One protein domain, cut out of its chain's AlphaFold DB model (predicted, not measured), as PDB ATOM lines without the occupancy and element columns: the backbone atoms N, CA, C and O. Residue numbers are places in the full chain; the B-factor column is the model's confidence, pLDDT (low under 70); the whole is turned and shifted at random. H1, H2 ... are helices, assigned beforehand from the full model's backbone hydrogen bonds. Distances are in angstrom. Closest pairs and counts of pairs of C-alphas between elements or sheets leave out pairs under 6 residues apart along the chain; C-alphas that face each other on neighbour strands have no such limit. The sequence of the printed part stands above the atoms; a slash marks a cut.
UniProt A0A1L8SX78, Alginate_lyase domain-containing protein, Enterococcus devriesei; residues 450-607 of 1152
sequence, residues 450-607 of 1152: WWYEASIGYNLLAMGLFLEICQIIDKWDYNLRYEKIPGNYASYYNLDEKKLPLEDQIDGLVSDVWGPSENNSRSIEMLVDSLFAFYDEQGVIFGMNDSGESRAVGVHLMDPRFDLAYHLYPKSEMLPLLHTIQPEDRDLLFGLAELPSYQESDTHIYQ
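AT A GLANCE: This is residues 450 to 607 of the 1152 residues of the protein "Alginate_lyase domain-containing protein" of Enterococcus devriesei (UniProt A0A1L8SX78). With little regular structure, loops surround a core where short H3 and H4 pack on long H1; H5 and H6 continue beyond H4, and a loop arm with H2 makes the length, residues 499 to 504 sticking out. The 158 printed residues, all helix by class, have 52 in six named helices, H1 to H6 in order; the whole is compact, radius of gyration of the C-alphas 17.5 A, spanning 57 by 38 by 31 A.

IN THESE COORDINATES: Find C-alpha 456 at (41.644, -2.681, -25.111); H1 runs 31.6 A to residue 476. Then come H2 (495 to 498), H3 (524 to 529), H4 (562 to 568), H5 (572 to 578) and H6 (600 to 606), ending at (38.596, -7.742, -40.252).

HOW THE PARTS SIT: Residues 459 to 467 of H1 touch H3, closest C-alphas Met 463 and Leu 527, 6.3 A. Residues 464 to 471 touch H4, Leu 467 to Ala 565, 6.7 A, at a shallow tilt of 30 degrees. H4 and H5, a helical hairpin, only just touch, with 3 pairs of C-alphas within 8 A, Phe 562 and Leu 578 closest at 7.1 A. H5 touches H6, C-alphas Glu 573 and Asp 602, 4.8 A. H2 touches no helix. Every O i to N i+4 pair is within hydrogen-bond range in H3 and H4, 15 of 17 in H1, 1 of 3 in H5 and 0 of 3 in H6, the last two with 3 of 4 O i to N i+3 pairs; H2 is too short.

THE WHOLE: The printed part has no cut; the link H4 to H5 is tight, the others long. Residues 503 to 504 and 557 to 560 have pLDDT under 70.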
ATOM      1  N   TRP A 450      37.096   5.406 -29.858       96.12
ATOM      2  CA  TRP A 450      37.772   4.737 -28.747       96.12
ATOM      3  C   TRP A 450      37.506   5.428 -27.407       96.12
ATOM      4  O   TRP A 450      37.239   6.625 -27.345       96.12
ATOM      5  N   TRP A 451      37.628   4.690 -26.309       96.00
ATOM      6  CA  TRP A 451      37.729   5.257 -24.970       96.00
ATOM      7  C   TRP A 451      39.095   5.930 -24.784       96.00
ATOM      8  O   TRP A 451      40.115   5.406 -25.235       96.00
ATOM      9  N   TYR A 452      39.129   7.077 -24.098       93.75
ATOM     10  CA  TYR A 452      40.320   7.929 -23.995       93.75
ATOM     11  C   TYR A 452      41.551   7.235 -23.394       93.75
ATOM     12  O   TYR A 452      42.672   7.660 -23.645       93.75
ATOM     13  N   GLU A 453      41.375   6.179 -22.599       93.75
ATOM     14  CA  GLU A 453      42.501   5.440 -22.009       93.75
ATOM     15  C   GLU A 453      43.273   4.622 -23.052       93.75
ATOM     16  O   GLU A 453      44.375   4.151 -22.774       93.75
ATOM     17  N   ALA A 454      42.711   4.462 -24.258       94.25
ATOM     18  CA  ALA A 454      43.337   3.810 -25.403       94.25
ATOM     19  C   ALA A 454      43.948   2.429 -25.064       94.25
ATOM     20  O   ALA A 454      44.958   2.025 -25.633       94.25
ATOM     21  N   SER A 455      43.336   1.711 -24.117       93.19
ATOM     22  CA  SER A 455      43.622   0.314 -23.776       93.19
ATOM     23  C   SER A 455      42.435  -0.549 -24.182       93.19
ATOM     24  O   SER A 455      41.286  -0.131 -24.036       93.19
ATOM     25  N   ILE A 456      42.700  -1.762 -24.671       91.62
ATOM     26  CA  ILE A 456      41.644  -2.681 -25.111       91.62
ATOM     27  C   ILE A 456      40.704  -3.038 -23.959       91.62
ATOM     28  O   ILE A 456      39.488  -2.950 -24.124       91.62
ATOM     29  N   GLY A 457      41.255  -3.400 -22.795       89.31
ATOM     30  CA  GLY A 457      40.455  -3.768 -21.623       89.31
ATOM     31  C   GLY A 457      39.545  -2.619 -21.197       89.31
ATOM     32  O   GLY A 457      38.331  -2.769 -21.137       89.31
ATOM     33  N   TYR A 458      40.113  -1.423 -21.040       91.56
ATOM     34  CA  TYR A 458      39.360  -0.244 -20.612       91.56
ATOM     35  C   TYR A 458      38.345   0.261 -21.649       91.56
ATOM     36  O   TYR A 458      37.283   0.762 -21.278       91.56
ATOM     37  N   ASN A 459      38.612   0.079 -22.947       93.50
ATOM     38  CA  ASN A 459      37.635   0.352 -24.002       93.50
ATOM     39  C   ASN A 459      36.415  -0.572 -23.887       93.50
ATOM     40  O   ASN A 459      35.273  -0.124 -24.005       93.50
ATOM     41  N   LEU A 460      36.652  -1.861 -23.628       91.81
ATOM     42  CA  LEU A 460      35.597  -2.859 -23.483       91.81
ATOM     43  C   LEU A 460      34.823  -2.710 -22.162       91.81
ATOM     44  O   LEU A 460      33.597  -2.840 -22.184       91.81
ATOM     45  N   LEU A 461      35.496  -2.363 -21.060       92.12
ATOM     46  CA  LEU A 461      34.886  -1.975 -19.780       92.12
ATOM     47  C   LEU A 461      33.919  -0.802 -19.976       92.12
ATOM     48  O   LEU A 461      32.736  -0.900 -19.644       92.12
ATOM     49  N   ALA A 462      34.393   0.298 -20.572       94.44
ATOM     50  CA  ALA A 462      33.566   1.479 -20.810       94.44
ATOM     51  C   ALA A 462      32.363   1.155 -21.708       94.44
ATOM     52  O   ALA A 462      31.232   1.537 -21.393       94.44
ATOM     53  N   MET A 463      32.581   0.390 -22.785       94.25
ATOM     54  CA  MET A 463      31.507  -0.096 -23.653       94.25
ATOM     55  C   MET A 463      30.470  -0.894 -22.851       94.25
ATOM     56  O   MET A 463      29.278  -0.604 -22.935       94.25
ATOM     57  N   GLY A 464      30.906  -1.869 -22.047       93.06
ATOM     58  CA  GLY A 464      30.029  -2.704 -21.227       93.06
ATOM     59  C   GLY A 464      29.155  -1.888 -20.273       93.06
ATOM     60  O   GLY A 464      27.941  -2.093 -20.237       93.06
ATOM     61  N   LEU A 465      29.747  -0.923 -19.565       94.81
ATOM     62  CA  LEU A 465      29.039  -0.053 -18.618       94.81
ATOM     63  C   LEU A 465      28.005   0.849 -19.309       94.81
ATOM     64  O   LEU A 465      26.877   0.966 -18.832       94.81
ATOM     65  N   PHE A 466      28.338   1.443 -20.459       96.06
ATOM     66  CA  PHE A 466      27.369   2.235 -21.225       96.06
ATOM     67  C   PHE A 466      26.197   1.389 -21.737       96.06
ATOM     68  O   PHE A 466      25.048   1.825 -21.671       96.06
ATOM     69  N   LEU A 467      26.465   0.173 -22.222       95.44
ATOM     70  CA  LEU A 467      25.422  -0.745 -22.689       95.44
ATOM     71  C   LEU A 467      24.500  -1.192 -21.546       95.44
ATOM     72  O   LEU A 467      23.287  -1.259 -21.733       95.44
ATOM     73  N   GLU A 468      25.052  -1.462 -20.361       93.88
ATOM     74  CA  GLU A 468      24.265  -1.748 -19.156       93.88
ATOM     75  C   GLU A 468      23.346  -0.582 -18.785       93.88
ATOM     76  O   GLU A 468      22.155  -0.796 -18.554       93.88
ATOM     77  N   ILE A 469      23.880   0.646 -18.765       96.25
ATOM     78  CA  ILE A 469      23.098   1.854 -18.482       96.25
ATOM     79  C   ILE A 469      21.940   1.968 -19.478       96.25
ATOM     80  O   ILE A 469      20.799   2.120 -19.043       96.25
ATOM     81  N   CYS A 470      22.202   1.821 -20.783       96.38
ATOM     82  CA  CYS A 470      21.165   1.824 -21.822       96.38
ATOM     83  C   CYS A 470      20.082   0.768 -21.565       96.38
ATOM     84  O   CYS A 470      18.899   1.102 -21.544       96.38
ATOM     85  N   GLN A 471      20.475  -0.483 -21.301       94.75
ATOM     86  CA  GLN A 471      19.538  -1.582 -21.037       94.75
ATOM     87  C   GLN A 471      18.622  -1.311 -19.831       94.75
ATOM     88  O   GLN A 471      17.467  -1.744 -19.802       94.75
ATOM     89  N   ILE A 472      19.128  -0.607 -18.817       95.50
ATOM     90  CA  ILE A 472      18.352  -0.253 -17.624       95.50
ATOM     91  C   ILE A 472      17.348   0.859 -17.941       95.50
ATOM     92  O   ILE A 472      16.157   0.713 -17.663       95.50
ATOM     93  N   ILE A 473      17.810   1.967 -18.527       96.19
ATOM     94  CA  ILE A 473      16.990   3.178 -18.685       96.19
ATOM     95  C   ILE A 473      16.021   3.123 -19.872       96.19
ATOM     96  O   ILE A 473      15.037   3.864 -19.875       96.19
ATOM     97  N   ASP A 474      16.234   2.234 -20.848       93.94
ATOM     98  CA  ASP A 474      15.351   2.085 -22.016       93.94
ATOM     99  C   ASP A 474      13.912   1.686 -21.628       93.94
ATOM    100  O   ASP A 474      12.979   1.977 -22.371       93.94
ATOM    101  N   LYS A 475      13.691   1.143 -20.420       91.88
ATOM    102  CA  LYS A 475      12.343   0.898 -19.861       91.88
ATOM    103  C   LYS A 475      11.482   2.161 -19.757       91.88
ATOM    104  O   LYS A 475      10.259   2.067 -19.782       91.88
ATOM    105  N   TRP A 476      12.114   3.326 -19.613       94.69
ATOM    106  CA  TRP A 476      11.460   4.634 -19.511       94.69
ATOM    107  C   TRP A 476      11.693   5.502 -20.756       94.69
ATOM    108  O   TRP A 476      11.628   6.730 -20.673       94.69
ATOM    109  N   ASP A 477      11.988   4.876 -21.901       92.44
ATOM    110  CA  ASP A 477      12.144   5.531 -23.205       92.44
ATOM    111  C   ASP A 477      13.227   6.629 -23.253       92.44
ATOM    112  O   ASP A 477      13.153   7.549 -24.074       92.44
ATOM    113  N   TYR A 478      14.267   6.538 -22.414       94.75
ATOM    114  CA  TYR A 478      15.408   7.462 -22.495       94.75
ATOM    115  C   TYR A 478      16.170   7.326 -23.818       94.75
ATOM    116  O   TYR A 478      16.642   8.333 -24.332       94.75
ATOM    117  N   ASN A 479      16.253   6.116 -24.392       92.75
ATOM    118  CA  ASN A 479      16.802   5.865 -25.730       92.75
ATOM    119  C   ASN A 479      18.247   6.371 -25.937       92.75
ATOM    120  O   ASN A 479      18.641   6.702 -27.059       92.75
ATOM    121  N   LEU A 480      19.058   6.389 -24.872       96.06
ATOM    122  CA  LEU A 480      20.423   6.940 -24.872       96.06
ATOM    123  C   LEU A 480      21.323   6.303 -25.945       96.06
ATOM    124  O   LEU A 480      22.163   6.980 -26.533       96.06
ATOM    125  N   ARG A 481      21.118   5.016 -26.251       94.50
ATOM    126  CA  ARG A 481      21.863   4.284 -27.291       94.50
ATOM    127  C   ARG A 481      21.756   4.895 -28.695       94.50
ATOM    128  O   ARG A 481      22.637   4.682 -29.519       94.50
ATOM    129  N   TYR A 482      20.703   5.665 -28.974       95.00
ATOM    130  CA  TYR A 482      20.495   6.319 -30.270       95.00
ATOM    131  C   TYR A 482      20.955   7.782 -30.296       95.00
ATOM    132  O   TYR A 482      20.883   8.436 -31.340       95.00
ATOM    133  N   GLU A 483      21.404   8.324 -29.164       96.00
ATOM    134  CA  GLU A 483      21.775   9.729 -29.072       96.00
ATOM    135  C   GLU A 483      23.146  10.017 -29.695       96.00
ATOM    136  O   GLU A 483      24.119   9.277 -29.537       96.00
ATOM    137  N   LYS A 484      23.226  11.169 -30.368       96.56
ATOM    138  CA  LYS A 484      24.479  11.795 -30.795       96.56
ATOM    139  C   LYS A 484      24.712  13.025 -29.938       96.56
ATOM    140  O   LYS A 484      24.036  14.040 -30.099       96.56
ATOM    141  N   ILE A 485      25.666  12.925 -29.028       97.06
ATOM    142  CA  ILE A 485      25.971  13.969 -28.056       97.06
ATOM    143  C   ILE A 485      27.040  14.885 -28.655       97.06
ATOM    144  O   ILE A 485      28.006  14.370 -29.215       97.06
ATOM    145  N   PRO A 486      26.913  16.222 -28.583       96.12
ATOM    146  CA  PRO A 486      27.961  17.127 -29.048       96.12
ATOM    147  C   PRO A 486      29.321  16.773 -28.435       96.12
ATOM    148  O   PRO A 486      29.440  16.662 -27.214       96.12
ATOM    149  N   GLY A 487      30.335  16.587 -29.283       92.31
ATOM    150  CA  GLY A 487      31.683  16.259 -28.822       92.31
ATOM    151  C   GLY A 487      32.310  17.409 -28.033       92.31
ATOM    152  O   GLY A 487      32.055  18.582 -28.319       92.31
ATOM    153  N   ASN A 488      33.136  17.079 -27.042       89.69
ATOM    154  CA  ASN A 488      34.042  18.038 -26.427       89.69
ATOM    155  C   ASN A 488      35.360  18.065 -27.218       89.69
ATOM    156  O   ASN A 488      35.950  17.023 -27.481       89.69
ATOM    157  N   TYR A 489      35.811  19.268 -27.577       90.44
ATOM    158  CA  TYR A 489      37.031  19.511 -28.360       90.44
ATOM    159  C   TYR A 489      38.154  20.134 -27.531       90.44
ATOM    160  O   TYR A 489      39.117  20.666 -28.084       90.44
ATOM    161  N   ALA A 490      38.014  20.149 -26.203       89.31
ATOM    162  CA  ALA A 490      39.125  20.463 -25.327       89.31
ATOM    163  C   ALA A 490      40.273  19.503 -25.639       89.31
ATOM    164  O   ALA A 490      40.065  18.306 -25.824       89.31
ATOM    165  N   SER A 491      41.496  20.023 -25.651       88.94
ATOM    166  CA  SER A 491      42.693  19.217 -25.873       88.94
ATOM    167  C   SER A 491      43.047  18.365 -24.648       88.94
ATOM    168  O   SER A 491      44.226  18.126 -24.431       88.94
ATOM    169  N   TYR A 492      42.075  18.010 -23.800       89.38
ATOM    170  CA  TYR A 492      42.235  17.214 -22.586       89.38
ATOM    171  C   TYR A 492      40.893  16.639 -22.103       89.38
ATOM    172  O   TYR A 492      39.841  17.239 -22.341       89.38
ATOM    173  N   TYR A 493      40.925  15.516 -21.378       85.75
ATOM    174  CA  TYR A 493      39.720  14.875 -20.816       85.75
ATOM    175  C   TYR A 493      39.524  15.094 -19.301       85.75
ATOM    176  O   TYR A 493      38.379  15.095 -18.849       85.75
ATOM    177  N   ASN A 494      40.592  15.356 -18.530       85.50
ATOM    178  CA  ASN A 494      40.527  15.636 -17.084       85.50
ATOM    179  C   ASN A 494      40.803  17.112 -16.785       85.50
ATOM    180  O   ASN A 494      41.877  17.645 -17.069       85.50
ATOM    181  N   LEU A 495      39.814  17.795 -16.209       83.81
ATOM    182  CA  LEU A 495      39.893  19.227 -15.923       83.81
ATOM    183  C   LEU A 495      40.691  19.520 -14.651       83.81
ATOM    184  O   LEU A 495      41.406  20.518 -14.588       83.81
ATOM    185  N   ASP A 496      40.571  18.665 -13.646       76.75
ATOM    186  CA  ASP A 496      41.205  18.841 -12.346       76.75
ATOM    187  C   ASP A 496      42.732  18.715 -12.421       76.75
ATOM    188  O   ASP A 496      43.428  19.548 -11.847       76.75
ATOM    189  N   GLU A 497      43.250  17.759 -13.202       77.38
ATOM    190  CA  GLU A 497      44.681  17.624 -13.489       77.38
ATOM    191  C   GLU A 497      45.219  18.883 -14.173       77.38
ATOM    192  O   GLU A 497      46.237  19.442 -13.760       77.38
ATOM    193  N   LYS A 498      44.493  19.397 -15.177       78.88
ATOM    194  CA  LYS A 498      44.911  20.585 -15.933       78.88
ATOM    195  C   LYS A 498      44.954  21.854 -15.082       78.88
ATOM    196  O   LYS A 498      45.659  22.802 -15.429       78.88
ATOM    197  N   LYS A 499      44.188  21.895 -13.990       76.75
ATOM    198  CA  LYS A 499      44.113  23.037 -13.066       76.75
ATOM    199  C   LYS A 499      45.152  22.970 -11.950       76.75
ATOM    200  O   LYS A 499      45.309  23.959 -11.231       76.75
ATOM    201  N   LEU A 500      45.885  21.862 -11.824       71.56
ATOM    202  CA  LEU A 500      47.021  21.785 -10.915       71.56
ATOM    203  C   LEU A 500      48.155  22.715 -11.383       71.56
ATOM    204  O   LEU A 500      48.407  22.813 -12.589       71.56
ATOM    205  N   PRO A 501      48.876  23.369 -10.455       71.44
ATOM    206  CA  PRO A 501      50.148  24.019 -10.759       71.44
ATOM    207  C   PRO A 501      51.103  23.077 -11.515       71.44
ATOM    208  O   PRO A 501      51.131  21.881 -11.253       71.44
ATOM    209  N   LEU A 502      51.929  23.601 -12.427       70.12
ATOM    210  CA  LEU A 502      52.908  22.790 -13.182       70.12
ATOM    211  C   LEU A 502      53.869  22.013 -12.266       70.12
ATOM    212  O   LEU A 502      54.236  20.884 -12.565       70.12
ATOM    213  N   GLU A 503      54.240  22.607 -11.131       68.12
ATOM    214  CA  GLU A 503      55.075  21.986 -10.092       68.12
ATOM    215  C   GLU A 503      54.418  20.782  -9.399       68.12
ATOM    216  O   GLU A 503      55.115  19.993  -8.769       68.12
ATOM    217  N   ASP A 504      53.105  20.616  -9.566       68.31
ATOM    218  CA  ASP A 504      52.313  19.510  -9.032       68.31
ATOM    219  C   ASP A 504      52.031  18.402 -10.073       68.31
ATOM    220  O   ASP A 504      51.451  17.378  -9.708       68.31
ATOM    221  N   GLN A 505      52.428  18.580 -11.343       73.94
ATOM    222  CA  GLN A 505      52.249  17.622 -12.454       73.94
ATOM    223  C   GLN A 505      53.531  16.794 -12.685       73.94
ATOM    224  O   GLN A 505      54.161  16.834 -13.746       73.94
ATOM    225  N   ILE A 506      53.984  16.099 -11.641       70.75
ATOM    226  CA  ILE A 506      55.346  15.541 -11.583       70.75
ATOM    227  C   ILE A 506      55.488  14.125 -12.158       70.75
ATOM    228  O   ILE A 506      56.547  13.795 -12.696       70.75
ATOM    229  N   ASP A 507      54.422  13.326 -12.112       72.69
ATOM    230  CA  ASP A 507      54.412  11.881 -12.397       72.69
ATOM    231  C   ASP A 507      54.399  11.514 -13.893       72.69
ATOM    232  O   ASP A 507      54.478  10.336 -14.248       72.69
ATOM    233  N   GLY A 508      54.330  12.512 -14.777       76.00
ATOM    234  CA  GLY A 508      54.301  12.312 -16.225       76.00
ATOM    235  C   GLY A 508      52.946  11.868 -16.775       76.00
ATOM    236  O   GLY A 508      52.863  11.558 -17.963       76.00
ATOM    237  N   LEU A 509      51.883  11.872 -15.961       82.00
ATOM    238  CA  LEU A 509      50.527  11.695 -16.468       82.00
ATOM    239  C   LEU A 509      50.161  12.855 -17.395       82.00
ATOM    240  O   LEU A 509      50.350  14.030 -17.080       82.00
ATOM    241  N   VAL A 510      49.634  12.502 -18.564       84.19
ATOM    242  CA  VAL A 510      49.194  13.452 -19.583       84.19
ATOM    243  C   VAL A 510      47.761  13.124 -19.942       84.19
ATOM    244  O   VAL A 510      47.478  12.063 -20.501       84.19
ATOM    245  N   SER A 511      46.875  14.066 -19.630       87.94
ATOM    246  CA  SER A 511      45.471  14.037 -20.031       87.94
ATOM    247  C   SER A 511      45.199  14.734 -21.353       87.94
ATOM    248  O   SER A 511      44.039  14.837 -21.745       87.94
ATOM    249  N   ASP A 512      46.241  15.203 -22.045       90.12
ATOM    250  CA  ASP A 512      46.076  15.870 -23.327       90.12
ATOM    251  C   ASP A 512      45.553  14.896 -24.403       90.12
ATOM    252  O   ASP A 512      45.981  13.742 -24.503       90.12
ATOM    253  N   VAL A 513      44.633  15.393 -25.228       92.25
ATOM    254  CA  VAL A 513      44.087  14.702 -26.400       92.25
ATOM    255  C   VAL A 513      44.710  15.319 -27.651       92.25
ATOM    256  O   VAL A 513      44.668  16.538 -27.832       92.25
ATOM    257  N   TRP A 514      45.297  14.477 -28.501       91.88
ATOM    258  CA  TRP A 514      46.006  14.851 -29.728       91.88
ATOM    259  C   TRP A 514      45.327  14.259 -30.960       91.88
ATOM    260  O   TRP A 514      44.450  13.408 -30.834       91.88
ATOM    261  N   GLY A 515      45.767  14.657 -32.152       89.31
ATOM    262  CA  GLY A 515      45.195  14.155 -33.393       89.31
ATOM    263  C   GLY A 515      43.945  14.921 -33.844       89.31
ATOM    264  O   GLY A 515      43.595  15.971 -33.293       89.31
ATOM    265  N   PRO A 516      43.302  14.455 -34.924       89.62
ATOM    266  CA  PRO A 516      42.241  15.199 -35.579       89.62
ATOM    267  C   PRO A 516      40.934  15.152 -34.782       89.62
ATOM    268  O   PRO A 516      40.639  14.194 -34.072       89.62
ATOM    269  N   SER A 517      40.103  16.176 -34.970       90.25
ATOM    270  CA  SER A 517      38.686  16.102 -34.629       90.25
ATOM    271  C   SER A 517      37.857  16.395 -35.870       90.25
ATOM    272  O   SER A 517      37.799  17.532 -36.344       90.25
ATOM    273  N   GLU A 518      37.257  15.344 -36.418       91.44
ATOM    274  CA  GLU A 518      36.497  15.378 -37.667       91.44
ATOM    275  C   GLU A 518      34.993  15.214 -37.418       91.44
ATOM    276  O   GLU A 518      34.173  15.673 -38.219       91.44
ATOM    277  N   ASN A 519      34.615  14.610 -36.289       92.69
ATOM    278  CA  ASN A 519      33.232  14.324 -35.937       92.69
ATOM    279  C   ASN A 519      32.667  15.356 -34.961       92.69
ATOM    280  O   ASN A 519      33.236  15.618 -33.902       92.69
ATOM    281  N   ASN A 520      31.478  15.885 -35.271       95.06
ATOM    282  CA  ASN A 520      30.829  16.898 -34.437       95.06
ATOM    283  C   ASN A 520      30.067  16.327 -33.216       95.06
ATOM    284  O   ASN A 520      29.494  17.078 -32.417       95.06
ATOM    285  N   SER A 521      30.022  15.000 -33.093       96.19
ATOM    286  CA  SER A 521      29.315  14.280 -32.038       96.19
ATOM    287  C   SER A 521      30.079  13.044 -31.572       96.19
ATOM    288  O   SER A 521      30.941  12.536 -32.289       96.19
ATOM    289  N   ARG A 522      29.710  12.546 -30.393       97.00
ATOM    290  CA  ARG A 522      30.078  11.249 -29.824       97.00
ATOM    291  C   ARG A 522      28.817  10.440 -29.551       97.00
ATOM    292  O   ARG A 522      27.764  11.012 -29.263       97.00
ATOM    293  N   SER A 523      28.912   9.121 -29.637       97.38
ATOM    294  CA  SER A 523      27.821   8.213 -29.279       97.38
ATOM    295  C   SER A 523      28.372   6.900 -28.738       97.38
ATOM    296  O   SER A 523      29.512   6.529 -29.012       97.38
ATOM    297  N   ILE A 524      27.537   6.174 -27.995       97.00
ATOM    298  CA  ILE A 524      27.861   4.818 -27.528       97.00
ATOM    299  C   ILE A 524      28.061   3.877 -28.724       97.00
ATOM    300  O   ILE A 524      28.918   3.002 -28.683       97.00
ATOM    301  N   GLU A 525      27.321   4.086 -29.816       95.94
ATOM    302  CA  GLU A 525      27.481   3.323 -31.056       95.94
ATOM    303  C   GLU A 525      28.896   3.451 -31.650       95.94
ATOM    304  O   GLU A 525      29.458   2.444 -32.071       95.94
ATOM    305  N   MET A 526      29.512   4.643 -31.621       96.06
ATOM    306  CA  MET A 526      30.904   4.810 -32.072       96.06
ATOM    307  C   MET A 526      31.872   3.943 -31.259       96.06
ATOM    308  O   MET A 526      32.797   3.367 -31.823       96.06
ATOM    309  N   LEU A 527      31.641   3.823 -29.948       94.12
ATOM    310  CA  LEU A 527      32.455   2.992 -29.063       94.12
ATOM    311  C   LEU A 527      32.267   1.500 -29.330       94.12
ATOM    312  O   LEU A 527      33.255   0.771 -29.373       94.12
ATOM    313  N   VAL A 528      31.034   1.060 -29.583       93.12
ATOM    314  CA  VAL A 528      30.742  -0.319 -30.006       93.12
ATOM    315  C   VAL A 528      31.457  -0.651 -31.321       93.12
ATOM    316  O   VAL A 528      32.084  -1.703 -31.424       93.12
ATOM    317  N   ASP A 529      31.433   0.264 -32.289       92.94
ATOM    318  CA  ASP A 529      32.018   0.050 -33.617       92.94
ATOM    319  C   ASP A 529      33.558   0.124 -33.630       92.94
ATOM    320  O   ASP A 529      34.203  -0.470 -34.499       92.94
ATOM    321  N   SER A 530      34.153   0.834 -32.664       92.44
ATOM    322  CA  SER A 530      35.570   1.235 -32.653       92.44
ATOM    323  C   SER A 530      36.579   0.088 -32.786       92.44
ATOM    324  O   SER A 530      37.644   0.275 -33.379       92.44
ATOM    325  N   LEU A 531      36.254  -1.104 -32.267       92.25
ATOM    326  CA  LEU A 531      37.184  -2.237 -32.196       92.25
ATOM    327  C   LEU A 531      36.976  -3.301 -33.280       92.25
ATOM    328  O   LEU A 531      37.884  -4.104 -33.492       92.25
ATOM    329  N   PHE A 532      35.840  -3.329 -33.988       89.19
ATOM    330  CA  PHE A 532      35.517  -4.426 -34.918       89.19
ATOM    331  C   PHE A 532      36.614  -4.655 -35.952       89.19
ATOM    332  O   PHE A 532      37.092  -5.771 -36.123       89.19
ATOM    333  N   ALA A 533      37.086  -3.580 -36.581       92.25
ATOM    334  CA  ALA A 533      38.114  -3.661 -37.611       92.25
ATOM    335  C   ALA A 533      39.474  -4.171 -37.097       92.25
ATOM    336  O   ALA A 533      40.305  -4.591 -37.901       92.25
ATOM    337  N   PHE A 534      39.717  -4.155 -35.784       94.69
ATOM    338  CA  PHE A 534      40.990  -4.542 -35.178       94.69
ATOM    339  C   PHE A 534      41.051  -6.014 -34.745       94.69
ATOM    340  O   PHE A 534      42.150  -6.520 -34.523       94.69
ATOM    341  N   TYR A 535      39.914  -6.715 -34.685       93.94
ATOM    342  CA  TYR A 535      39.885  -8.160 -34.447       93.94
ATOM    343  C   TYR A 535      40.360  -8.952 -35.668       93.94
ATOM    344  O   TYR A 535      40.159  -8.538 -36.810       93.94
ATOM    345  N   ASP A 536      40.974 -10.107 -35.424       91.56
ATOM    346  CA  ASP A 536      41.244 -11.107 -36.453       91.56
ATOM    347  C   ASP A 536      40.074 -12.090 -36.644       91.56
ATOM    348  O   ASP A 536      39.061 -12.060 -35.946       91.56
ATOM    349  N   GLU A 537      40.222 -13.010 -37.593       88.31
ATOM    350  CA  GLU A 537      39.239 -14.048 -37.894       88.31
ATOM    351  C   GLU A 537      39.099 -15.134 -36.807       88.31
ATOM    352  O   GLU A 537      38.216 -15.984 -36.913       88.31
ATOM    353  N   GLN A 538      39.947 -15.137 -35.767       89.56
ATOM    354  CA  GLN A 538      39.765 -15.932 -34.542       89.56
ATOM    355  C   GLN A 538      39.070 -15.145 -33.418       89.56
ATOM    356  O   GLN A 538      38.904 -15.693 -32.322       89.56
ATOM    357  N   GLY A 539      38.708 -13.881 -33.652       91.88
ATOM    358  CA  GLY A 539      38.172 -12.993 -32.630       91.88
ATOM    359  C   GLY A 539      39.218 -12.554 -31.609       91.88
ATOM    360  O   GLY A 539      38.862 -12.264 -30.469       91.88
ATOM    361  N   VAL A 540      40.499 -12.521 -31.984       92.19
ATOM    362  CA  VAL A 540      41.594 -12.017 -31.146       92.19
ATOM    363  C   VAL A 540      41.979 -10.606 -31.574       92.19
ATOM    364  O   VAL A 540      42.126 -10.319 -32.760       92.19
ATOM    365  N   ILE A 541      42.173  -9.731 -30.594       92.94
ATOM    366  CA  ILE A 541      42.716  -8.383 -30.754       92.94
ATOM    367  C   ILE A 541      44.067  -8.299 -30.032       92.94
ATOM    368  O   ILE A 541      44.279  -8.956 -29.010       92.94
ATOM    369  N   PHE A 542      45.007  -7.535 -30.586       93.00
ATOM    370  CA  PHE A 542      46.325  -7.295 -29.983       93.00
ATOM    371  C   PHE A 542      46.207  -6.491 -28.675       93.00
ATOM    372  O   PHE A 542      45.209  -5.814 -28.464       93.00
ATOM    373  N   GLY A 543      47.232  -6.527 -27.817       91.25
ATOM    374  CA  GLY A 543      47.294  -5.674 -26.622       91.25
ATOM    375  C   GLY A 543      47.703  -4.231 -26.935       91.25
ATOM    376  O   GLY A 543      48.488  -3.997 -27.851       91.25
ATOM    377  N   MET A 544      47.199  -3.261 -26.177       92.44
ATOM    378  CA  MET A 544      47.533  -1.836 -26.287       92.44
ATOM    379  C   MET A 544      47.490  -1.181 -24.904       92.44
ATOM    380  O   MET A 544      46.518  -1.391 -24.176       92.44
ATOM    381  N   ASN A 545      48.493  -0.363 -24.554       93.62
ATOM    382  CA  ASN A 545      48.587   0.227 -23.206       93.62
ATOM    383  C   ASN A 545      48.594  -0.888 -22.132       93.62
ATOM    384  O   ASN A 545      49.144  -1.959 -22.406       93.62
ATOM    385  N   ASP A 546      47.983  -0.669 -20.962       91.88
ATOM    386  CA  ASP A 546      47.686  -1.701 -19.955       91.88
ATOM    387  C   ASP A 546      46.688  -2.750 -20.509       91.88
ATOM    388  O   ASP A 546      45.508  -2.784 -20.141       91.88
ATOM    389  N   SER A 547      47.110  -3.531 -21.504       88.31
ATOM    390  CA  SER A 547      46.441  -4.757 -21.931       88.31
ATOM    391  C   SER A 547      47.369  -5.684 -22.721       88.31
ATOM    392  O   SER A 547      48.160  -5.267 -23.574       88.31
ATOM    393  N   GLY A 548      47.220  -6.986 -22.474       87.50
ATOM    394  CA  GLY A 548      47.658  -8.042 -23.384       87.50
ATOM    395  C   GLY A 548      46.649  -8.308 -24.508       87.50
ATOM    396  O   GLY A 548      45.541  -7.771 -24.531       87.50
ATOM    397  N   GLU A 549      47.021  -9.181 -25.445       88.94
ATOM    398  CA  GLU A 549      46.071  -9.703 -26.433       88.94
ATOM    399  C   GLU A 549      44.850 -10.339 -25.755       88.94
ATOM    400  O   GLU A 549      44.959 -11.029 -24.739       88.94
ATOM    401  N   SER A 550      43.680 -10.120 -26.341       88.12
ATOM    402  CA  SER A 550      42.406 -10.532 -25.756       88.12
ATOM    403  C   SER A 550      41.504 -11.144 -26.814       88.12
ATOM    404  O   SER A 550      41.573 -10.794 -27.991       88.12
ATOM    405  N   ARG A 551      40.644 -12.070 -26.395       88.69
ATOM    406  CA  ARG A 551      39.570 -12.597 -27.238       88.69
ATOM    407  C   ARG A 551      38.284 -11.818 -27.030       88.69
ATOM    408  O   ARG A 551      38.031 -11.313 -25.939       88.69
ATOM    409  N   ALA A 552      37.453 -11.756 -28.063       89.62
ATOM    410  CA  ALA A 552      36.070 -11.347 -27.901       89.62
ATOM    411  C   ALA A 552      35.332 -12.338 -26.990       89.62
ATOM    412  O   ALA A 552      35.444 -13.553 -27.147       89.62
ATOM    413  N   VAL A 553      34.564 -11.799 -26.046       88.06
ATOM    414  CA  VAL A 553      33.742 -12.559 -25.098       88.06
ATOM    415  C   VAL A 553      32.317 -12.014 -25.097       88.06
ATOM    416  O   VAL A 553      32.080 -10.836 -25.382       88.06
ATOM    417  N   GLY A 554      31.350 -12.884 -24.810       85.69
ATOM    418  CA  GLY A 554      29.937 -12.516 -24.754       85.69
ATOM    419  C   GLY A 554      29.596 -11.771 -23.468       85.69
ATOM    420  O   GLY A 554      28.815 -10.823 -23.521       85.69
ATOM    421  N   VAL A 555      30.209 -12.179 -22.348       84.00
ATOM    422  CA  VAL A 555      30.139 -11.521 -21.034       84.00
ATOM    423  C   VAL A 555      31.380 -11.826 -20.182       84.00
ATOM    424  O   VAL A 555      31.824 -12.973 -20.117       84.00
ATOM    425  N   HIS A 556      31.891 -10.832 -19.451       74.31
ATOM    426  CA  HIS A 556      32.877 -11.013 -18.379       74.31
ATOM    427  C   HIS A 556      32.526 -10.135 -17.159       74.31
ATOM    428  O   HIS A 556      31.772  -9.170 -17.272       74.31
ATOM    429  N   LEU A 557      33.022 -10.470 -15.961       59.16
ATOM    430  CA  LEU A 557      32.785  -9.658 -14.757       59.16
ATOM    431  C   LEU A 557      33.464  -8.290 -14.925       59.16
ATOM    432  O   LEU A 557      34.663  -8.259 -15.183       59.16
ATOM    433  N   MET A 558      32.690  -7.207 -14.783       57.91
ATOM    434  CA  MET A 558      33.062  -5.820 -15.116       57.91
ATOM    435  C   MET A 558      33.420  -5.566 -16.596       57.91
ATOM    436  O   MET A 558      33.619  -4.422 -16.961       57.91
ATOM    437  N   ASP A 559      33.443  -6.572 -17.472       58.25
ATOM    438  CA  ASP A 559      34.181  -6.529 -18.747       58.25
ATOM    439  C   ASP A 559      33.349  -7.150 -19.919       58.25
ATOM    440  O   ASP A 559      32.177  -7.479 -19.710       58.25
ATOM    441  N   PRO A 560      33.857  -7.255 -21.170       59.09
ATOM    442  CA  PRO A 560      33.132  -7.060 -22.440       59.09
ATOM    443  C   PRO A 560      31.778  -7.762 -22.575       59.09
ATOM    444  O   PRO A 560      31.625  -8.922 -22.201       59.09
ATOM    445  N   ARG A 561      30.817  -7.092 -23.227       75.81
ATOM    446  CA  ARG A 561      29.467  -7.626 -23.459       75.81
ATOM    447  C   ARG A 561      29.058  -7.640 -24.932       75.81
ATOM    448  O   ARG A 561      28.104  -6.955 -25.298       75.81
ATOM    449  N   PHE A 562      29.751  -8.384 -25.798       92.56
ATOM    450  CA  PHE A 562      29.380  -8.403 -27.224       92.56
ATOM    451  C   PHE A 562      27.984  -8.995 -27.482       92.56
ATOM    452  O   PHE A 562      27.309  -8.547 -28.407       92.56
ATOM    453  N   ASP A 563      27.504  -9.920 -26.642       94.31
ATOM    454  CA  ASP A 563      26.118 -10.405 -26.726       94.31
ATOM    455  C   ASP A 563      25.109  -9.282 -26.392       94.31
ATOM    456  O   ASP A 563      24.126  -9.109 -27.114       94.31
ATOM    457  N   LEU A 564      25.365  -8.458 -25.362       94.00
ATOM    458  CA  LEU A 564      24.527  -7.283 -25.059       94.00
ATOM    459  C   LEU A 564      24.657  -6.195 -26.135       94.00
ATOM    460  O   LEU A 564      23.665  -5.567 -26.501       94.00
ATOM    461  N   ALA A 565      25.862  -5.978 -26.660       94.88
ATOM    462  CA  ALA A 565      26.096  -5.037 -27.746       94.88
ATOM    463  C   ALA A 565      25.266  -5.424 -28.974       94.88
ATOM    464  O   ALA A 565      24.591  -4.568 -29.529       94.88
ATOM    465  N   TYR A 566      25.231  -6.709 -29.341       95.81
ATOM    466  CA  TYR A 566      24.413  -7.195 -30.453       95.81
ATOM    467  C   TYR A 566      22.909  -7.147 -30.155       95.81
ATOM    468  O   TYR A 566      22.119  -6.812 -31.035       95.81
ATOM    469  N   HIS A 567      22.503  -7.430 -28.913       93.75
ATOM    470  CA  HIS A 567      21.115  -7.262 -28.474       93.75
ATOM    471  C   HIS A 567      20.633  -5.813 -28.658       93.75
ATOM    472  O   HIS A 567      19.522  -5.577 -29.138       93.75
ATOM    473  N   LEU A 568      21.478  -4.831 -28.326       94.38
ATOM    474  CA  LEU A 568      21.152  -3.410 -28.454       94.38
ATOM    475  C   LEU A 568      21.384  -2.853 -29.870       94.38
ATOM    476  O   LEU A 568      20.661  -1.941 -30.279       94.38
ATOM    477  N   TYR A 569      22.341  -3.404 -30.616       94.75
ATOM    478  CA  TYR A 569      22.739  -3.003 -31.967       94.75
ATOM    479  C   TYR A 569      22.921  -4.245 -32.862       94.75
ATOM    480  O   TYR A 569      24.042  -4.721 -33.042       94.75
ATOM    481  N   PRO A 570      21.843  -4.788 -33.457       93.88
ATOM    482  CA  PRO A 570      21.901  -6.022 -34.245       93.88
ATOM    483  C   PRO A 570      22.514  -5.792 -35.641       93.88
ATOM    484  O   PRO A 570      21.816  -5.819 -36.657       93.88
ATOM    485  N   LYS A 571      23.824  -5.524 -35.691       92.06
ATOM    486  CA  LYS A 571      24.611  -5.261 -36.908       92.06
ATOM    487  C   LYS A 571      25.169  -6.561 -37.494       92.06
ATOM    488  O   LYS A 571      25.733  -7.371 -36.758       92.06
ATOM    489  N   SER A 572      25.046  -6.779 -38.809       91.81
ATOM    490  CA  SER A 572      25.522  -8.028 -39.435       91.81
ATOM    491  C   SER A 572      27.040  -8.164 -39.368       91.81
ATOM    492  O   SER A 572      27.557  -9.270 -39.241       91.81
ATOM    493  N   GLU A 573      27.750  -7.040 -39.351       89.81
ATOM    494  CA  GLU A 573      29.202  -6.954 -39.253       89.81
ATOM    495  C   GLU A 573      29.740  -7.520 -37.933       89.81
ATOM    496  O   GLU A 573      30.890  -7.951 -37.890       89.81
ATOM    497  N   MET A 574      28.922  -7.583 -36.875       92.38
ATOM    498  CA  MET A 574      29.286  -8.198 -35.590       92.38
ATOM    499  C   MET A 574      29.178  -9.722 -35.600       92.38
ATOM    500  O   MET A 574      29.816 -10.387 -34.784       92.38
ATOM    501  N   LEU A 575      28.366 -10.295 -36.494       93.50
ATOM    502  CA  LEU A 575      28.102 -11.733 -36.505       93.50
ATOM    503  C   LEU A 575      29.386 -12.562 -36.656       93.50
ATOM    504  O   LEU A 575      29.545 -13.486 -35.856       93.50
ATOM    505  N   PRO A 576      30.330 -12.254 -37.576       92.81
ATOM    506  CA  PRO A 576      31.590 -12.991 -37.659       92.81
ATOM    507  C   PRO A 576      32.315 -13.074 -36.313       92.81
ATOM    508  O   PRO A 576      32.728 -14.163 -35.926       92.81
ATOM    509  N   LEU A 577      32.384 -11.964 -35.569       92.19
ATOM    510  CA  LEU A 577      33.004 -11.908 -34.246       92.19
ATOM    511  C   LEU A 577      32.241 -12.751 -33.217       92.19
ATOM    512  O   LEU A 577      32.852 -13.547 -32.509       92.19
ATOM    513  N   LEU A 578      30.912 -12.639 -33.163       93.31
ATOM    514  CA  LEU A 578      30.089 -13.411 -32.223       93.31
ATOM    515  C   LEU A 578      30.225 -14.924 -32.434       93.31
ATOM    516  O   LEU A 578      30.211 -15.682 -31.468       93.31
ATOM    517  N   HIS A 579      30.403 -15.367 -33.683       93.62
ATOM    518  CA  HIS A 579      30.633 -16.780 -34.020       93.62
ATOM    519  C   HIS A 579      32.004 -17.310 -33.560       93.62
ATOM    520  O   HIS A 579      32.204 -18.523 -33.546       93.62
ATOM    521  N   THR A 580      32.940 -16.441 -33.160       92.00
ATOM    522  CA  THR A 580      34.234 -16.846 -32.560       92.00
ATOM    523  C   THR A 580      34.178 -17.022 -31.040       92.00
ATOM    524  O   THR A 580      35.064 -17.665 -30.465       92.00
ATOM    525  N   ILE A 581      33.144 -16.480 -30.387       92.12
ATOM    526  CA  ILE A 581      32.994 -16.508 -28.930       92.12
ATOM    527  C   ILE A 581      32.705 -17.940 -28.482       92.12
ATOM    528  O   ILE A 581      31.806 -18.604 -29.004       92.12
ATOM    529  N   GLN A 582      33.457 -18.412 -27.488       87.75
ATOM    530  CA  GLN A 582      33.283 -19.764 -26.973       87.75
ATOM    531  C   GLN A 582      31.940 -19.918 -26.240       87.75
ATOM    532  O   GLN A 582      31.487 -18.975 -25.585       87.75
ATOM    533  N   PRO A 583      31.293 -21.097 -26.310       87.62
ATOM    534  CA  PRO A 583      30.026 -21.372 -25.627       87.62
ATOM    535  C   PRO A 583      29.979 -20.966 -24.143       87.62
ATOM    536  O   PRO A 583      28.955 -20.473 -23.673       87.62
ATOM    537  N   GLU A 584      31.067 -21.168 -23.403       85.81
ATOM    538  CA  GLU A 584      31.221 -20.828 -21.984       85.81
ATOM    539  C   GLU A 584      31.300 -19.319 -21.704       85.81
ATOM    540  O   GLU A 584      30.927 -18.884 -20.607       85.81
ATOM    541  N   ASP A 585      31.707 -18.529 -22.697       88.38
ATOM    542  CA  ASP A 585      31.878 -17.073 -22.620       88.38
ATOM    543  C   ASP A 585      30.653 -16.307 -23.140       88.38
ATOM    544  O   ASP A 585      30.618 -15.078 -23.083       88.38
ATOM    545  N   ARG A 586      29.631 -17.017 -23.636       91.44
ATOM    546  CA  ARG A 586      28.346 -16.434 -24.048       91.44
ATOM    547  C   ARG A 586      27.553 -15.907 -22.852       91.44
ATOM    548  O   ARG A 586      27.568 -16.481 -21.756       91.44
ATOM    549  N   ASP A 587      26.795 -14.841 -23.085       92.88
ATOM    550  CA  ASP A 587      25.916 -14.247 -22.083       92.88
ATOM    551  C   ASP A 587      24.583 -15.004 -21.991       92.88
ATOM    552  O   ASP A 587      23.781 -15.022 -22.930       92.88
ATOM    553  N   LEU A 588      24.308 -15.608 -20.829       93.81
ATOM    554  CA  LEU A 588      23.031 -16.278 -20.581       93.81
ATOM    555  C   LEU A 588      21.848 -15.304 -20.640       93.81
ATOM    556  O   LEU A 588      20.749 -15.722 -20.994       93.81
ATOM    557  N   LEU A 589      22.044 -14.029 -20.306       93.50
ATOM    558  CA  LEU A 589      20.976 -13.040 -20.292       93.50
ATOM    559  C   LEU A 589      20.640 -12.603 -21.718       93.50
ATOM    560  O   LEU A 589      19.536 -12.869 -22.187       93.50
ATOM    561  N   PHE A 590      21.613 -12.055 -22.446       93.56
ATOM    562  CA  PHE A 590      21.356 -11.357 -23.713       93.56
ATOM    563  C   PHE A 590      21.784 -12.119 -24.974       93.56
ATOM    564  O   PHE A 590      21.357 -11.768 -26.072       93.56
ATOM    565  N   GLY A 591      22.577 -13.188 -24.847       94.00
ATOM    566  CA  GLY A 591      23.026 -13.965 -26.000       94.00
ATOM    567  C   GLY A 591      21.883 -14.718 -26.677       94.00
ATOM    568  O   GLY A 591      21.037 -15.310 -26.001       94.00
ATOM    569  N   LEU A 592      21.859 -14.722 -28.013       93.69
ATOM    570  CA  LEU A 592      20.867 -15.468 -28.795       93.69
ATOM    571  C   LEU A 592      21.110 -16.978 -28.723       93.69
ATOM    572  O   LEU A 592      22.259 -17.417 -28.825       93.69
ATOM    573  N   ALA A 593      20.023 -17.752 -28.606       93.00
ATOM    574  CA  ALA A 593      20.045 -19.219 -28.609       93.00
ATOM    575  C   ALA A 593      20.764 -19.767 -29.853       93.00
ATOM    576  O   ALA A 593      21.700 -20.560 -29.728       93.00
ATOM    577  N   GLU A 594      20.379 -19.255 -31.024       92.94
ATOM    578  CA  GLU A 594      21.002 -19.507 -32.320       92.94
ATOM    579  C   GLU A 594      21.401 -18.166 -32.955       92.94
ATOM    580  O   GLU A 594      20.582 -17.252 -33.078       92.94
ATOM    581  N   LEU A 595      22.677 -18.027 -33.326       93.25
ATOM    582  CA  LEU A 595      23.171 -16.836 -34.014       93.25
ATOM    583  C   LEU A 595      22.779 -16.884 -35.500       93.25
ATOM    584  O   LEU A 595      22.955 -17.929 -36.133       93.25
ATOM    585  N   PRO A 596      22.328 -15.764 -36.095       95.06
ATOM    586  CA  PRO A 596      22.136 -15.674 -37.537       95.06
ATOM    587  C   PRO A 596      23.411 -16.018 -38.317       95.06
ATOM    588  O   PRO A 596      24.533 -15.785 -37.853       95.06
ATOM    589  N   SER A 597      23.248 -16.549 -39.530       93.88
ATOM    590  CA  SER A 597      24.364 -16.690 -40.466       93.88
ATOM    591  C   SER A 597      24.816 -15.325 -40.986       93.88
ATOM    592  O   SER A 597      24.018 -14.394 -41.096       93.88
ATOM    593  N   TYR A 598      26.097 -15.219 -41.337       93.19
ATOM    594  CA  TYR A 598      26.688 -14.025 -41.941       93.19
ATOM    595  C   TYR A 598      27.183 -14.312 -43.362       93.19
ATOM    596  O   TYR A 598      27.359 -15.464 -43.765       93.19
ATOM    597  N   GLN A 599      27.369 -13.253 -44.141       93.12
ATOM    598  CA  GLN A 599      27.888 -13.294 -45.503       93.12
ATOM    599  C   GLN A 599      29.404 -13.075 -45.509       93.12
ATOM    600  O   GLN A 599      29.966 -12.451 -44.615       93.12
ATOM    601  N   GLU A 600      30.085 -13.518 -46.567       86.94
ATOM    602  CA  GLU A 600      31.532 -13.295 -46.722       86.94
ATOM    603  C   GLU A 600      31.905 -11.802 -46.643       86.94
ATOM    604  O   GLU A 600      32.931 -11.448 -46.061       86.94
ATOM    605  N   SER A 601      31.039 -10.914 -47.145       89.25
ATOM    606  CA  SER A 601      31.221  -9.460 -47.059       89.25
ATOM    607  C   SER A 601      31.297  -8.934 -45.624       89.25
ATOM    608  O   SER A 601      32.020  -7.967 -45.397       89.25
ATOM    609  N   ASP A 602      30.618  -9.575 -44.665       90.00
ATOM    610  CA  ASP A 602      30.659  -9.176 -43.252       90.00
ATOM    611  C   ASP A 602      32.062  -9.405 -42.655       90.00
ATOM    612  O   ASP A 602      32.456  -8.738 -41.706       90.00
ATOM    613  N   THR A 603      32.869 -10.296 -43.250       88.19
ATOM    614  CA  THR A 603      34.245 -10.568 -42.793       88.19
ATOM    615  C   THR A 603      35.289  -9.577 -43.320       88.19
ATOM    616  O   THR A 603      36.444  -9.604 -42.896       88.19
ATOM    617  N   HIS A 604      34.917  -8.704 -44.259       86.88
ATOM    618  CA  HIS A 604      35.869  -7.844 -44.963       86.88
ATOM    619  C   HIS A 604      36.520  -6.803 -44.041       86.88
ATOM    620  O   HIS A 604      37.709  -6.526 -44.186       86.88
ATOM    621  N   ILE A 605      35.772  -6.281 -43.060       87.88
ATOM    622  CA  ILE A 605      36.254  -5.272 -42.102       87.88
ATOM    623  C   ILE A 605      37.452  -5.771 -41.268       87.88
ATOM    624  O   ILE A 605      38.352  -4.996 -40.953       87.88
ATOM    625  N   TYR A 606      37.528  -7.080 -41.013       88.00
ATOM    626  CA  TYR A 606      38.596  -7.742 -40.252       88.00
ATOM    627  C   TYR A 606      39.852  -8.052 -41.086       88.00
ATOM    628  O   TYR A 606      40.844  -8.546 -40.561       88.00
ATOM    629  N   GLN A 607      39.832  -7.808 -42.401       88.88
ATOM    630  CA  GLN A 607      40.935  -8.166 -43.308       88.88
ATOM    631  C   GLN A 607      41.675  -6.949 -43.874       88.88
ATOM    632  O   GLN A 607      42.706  -7.090 -44.537       88.88
TER     633      GLN A 607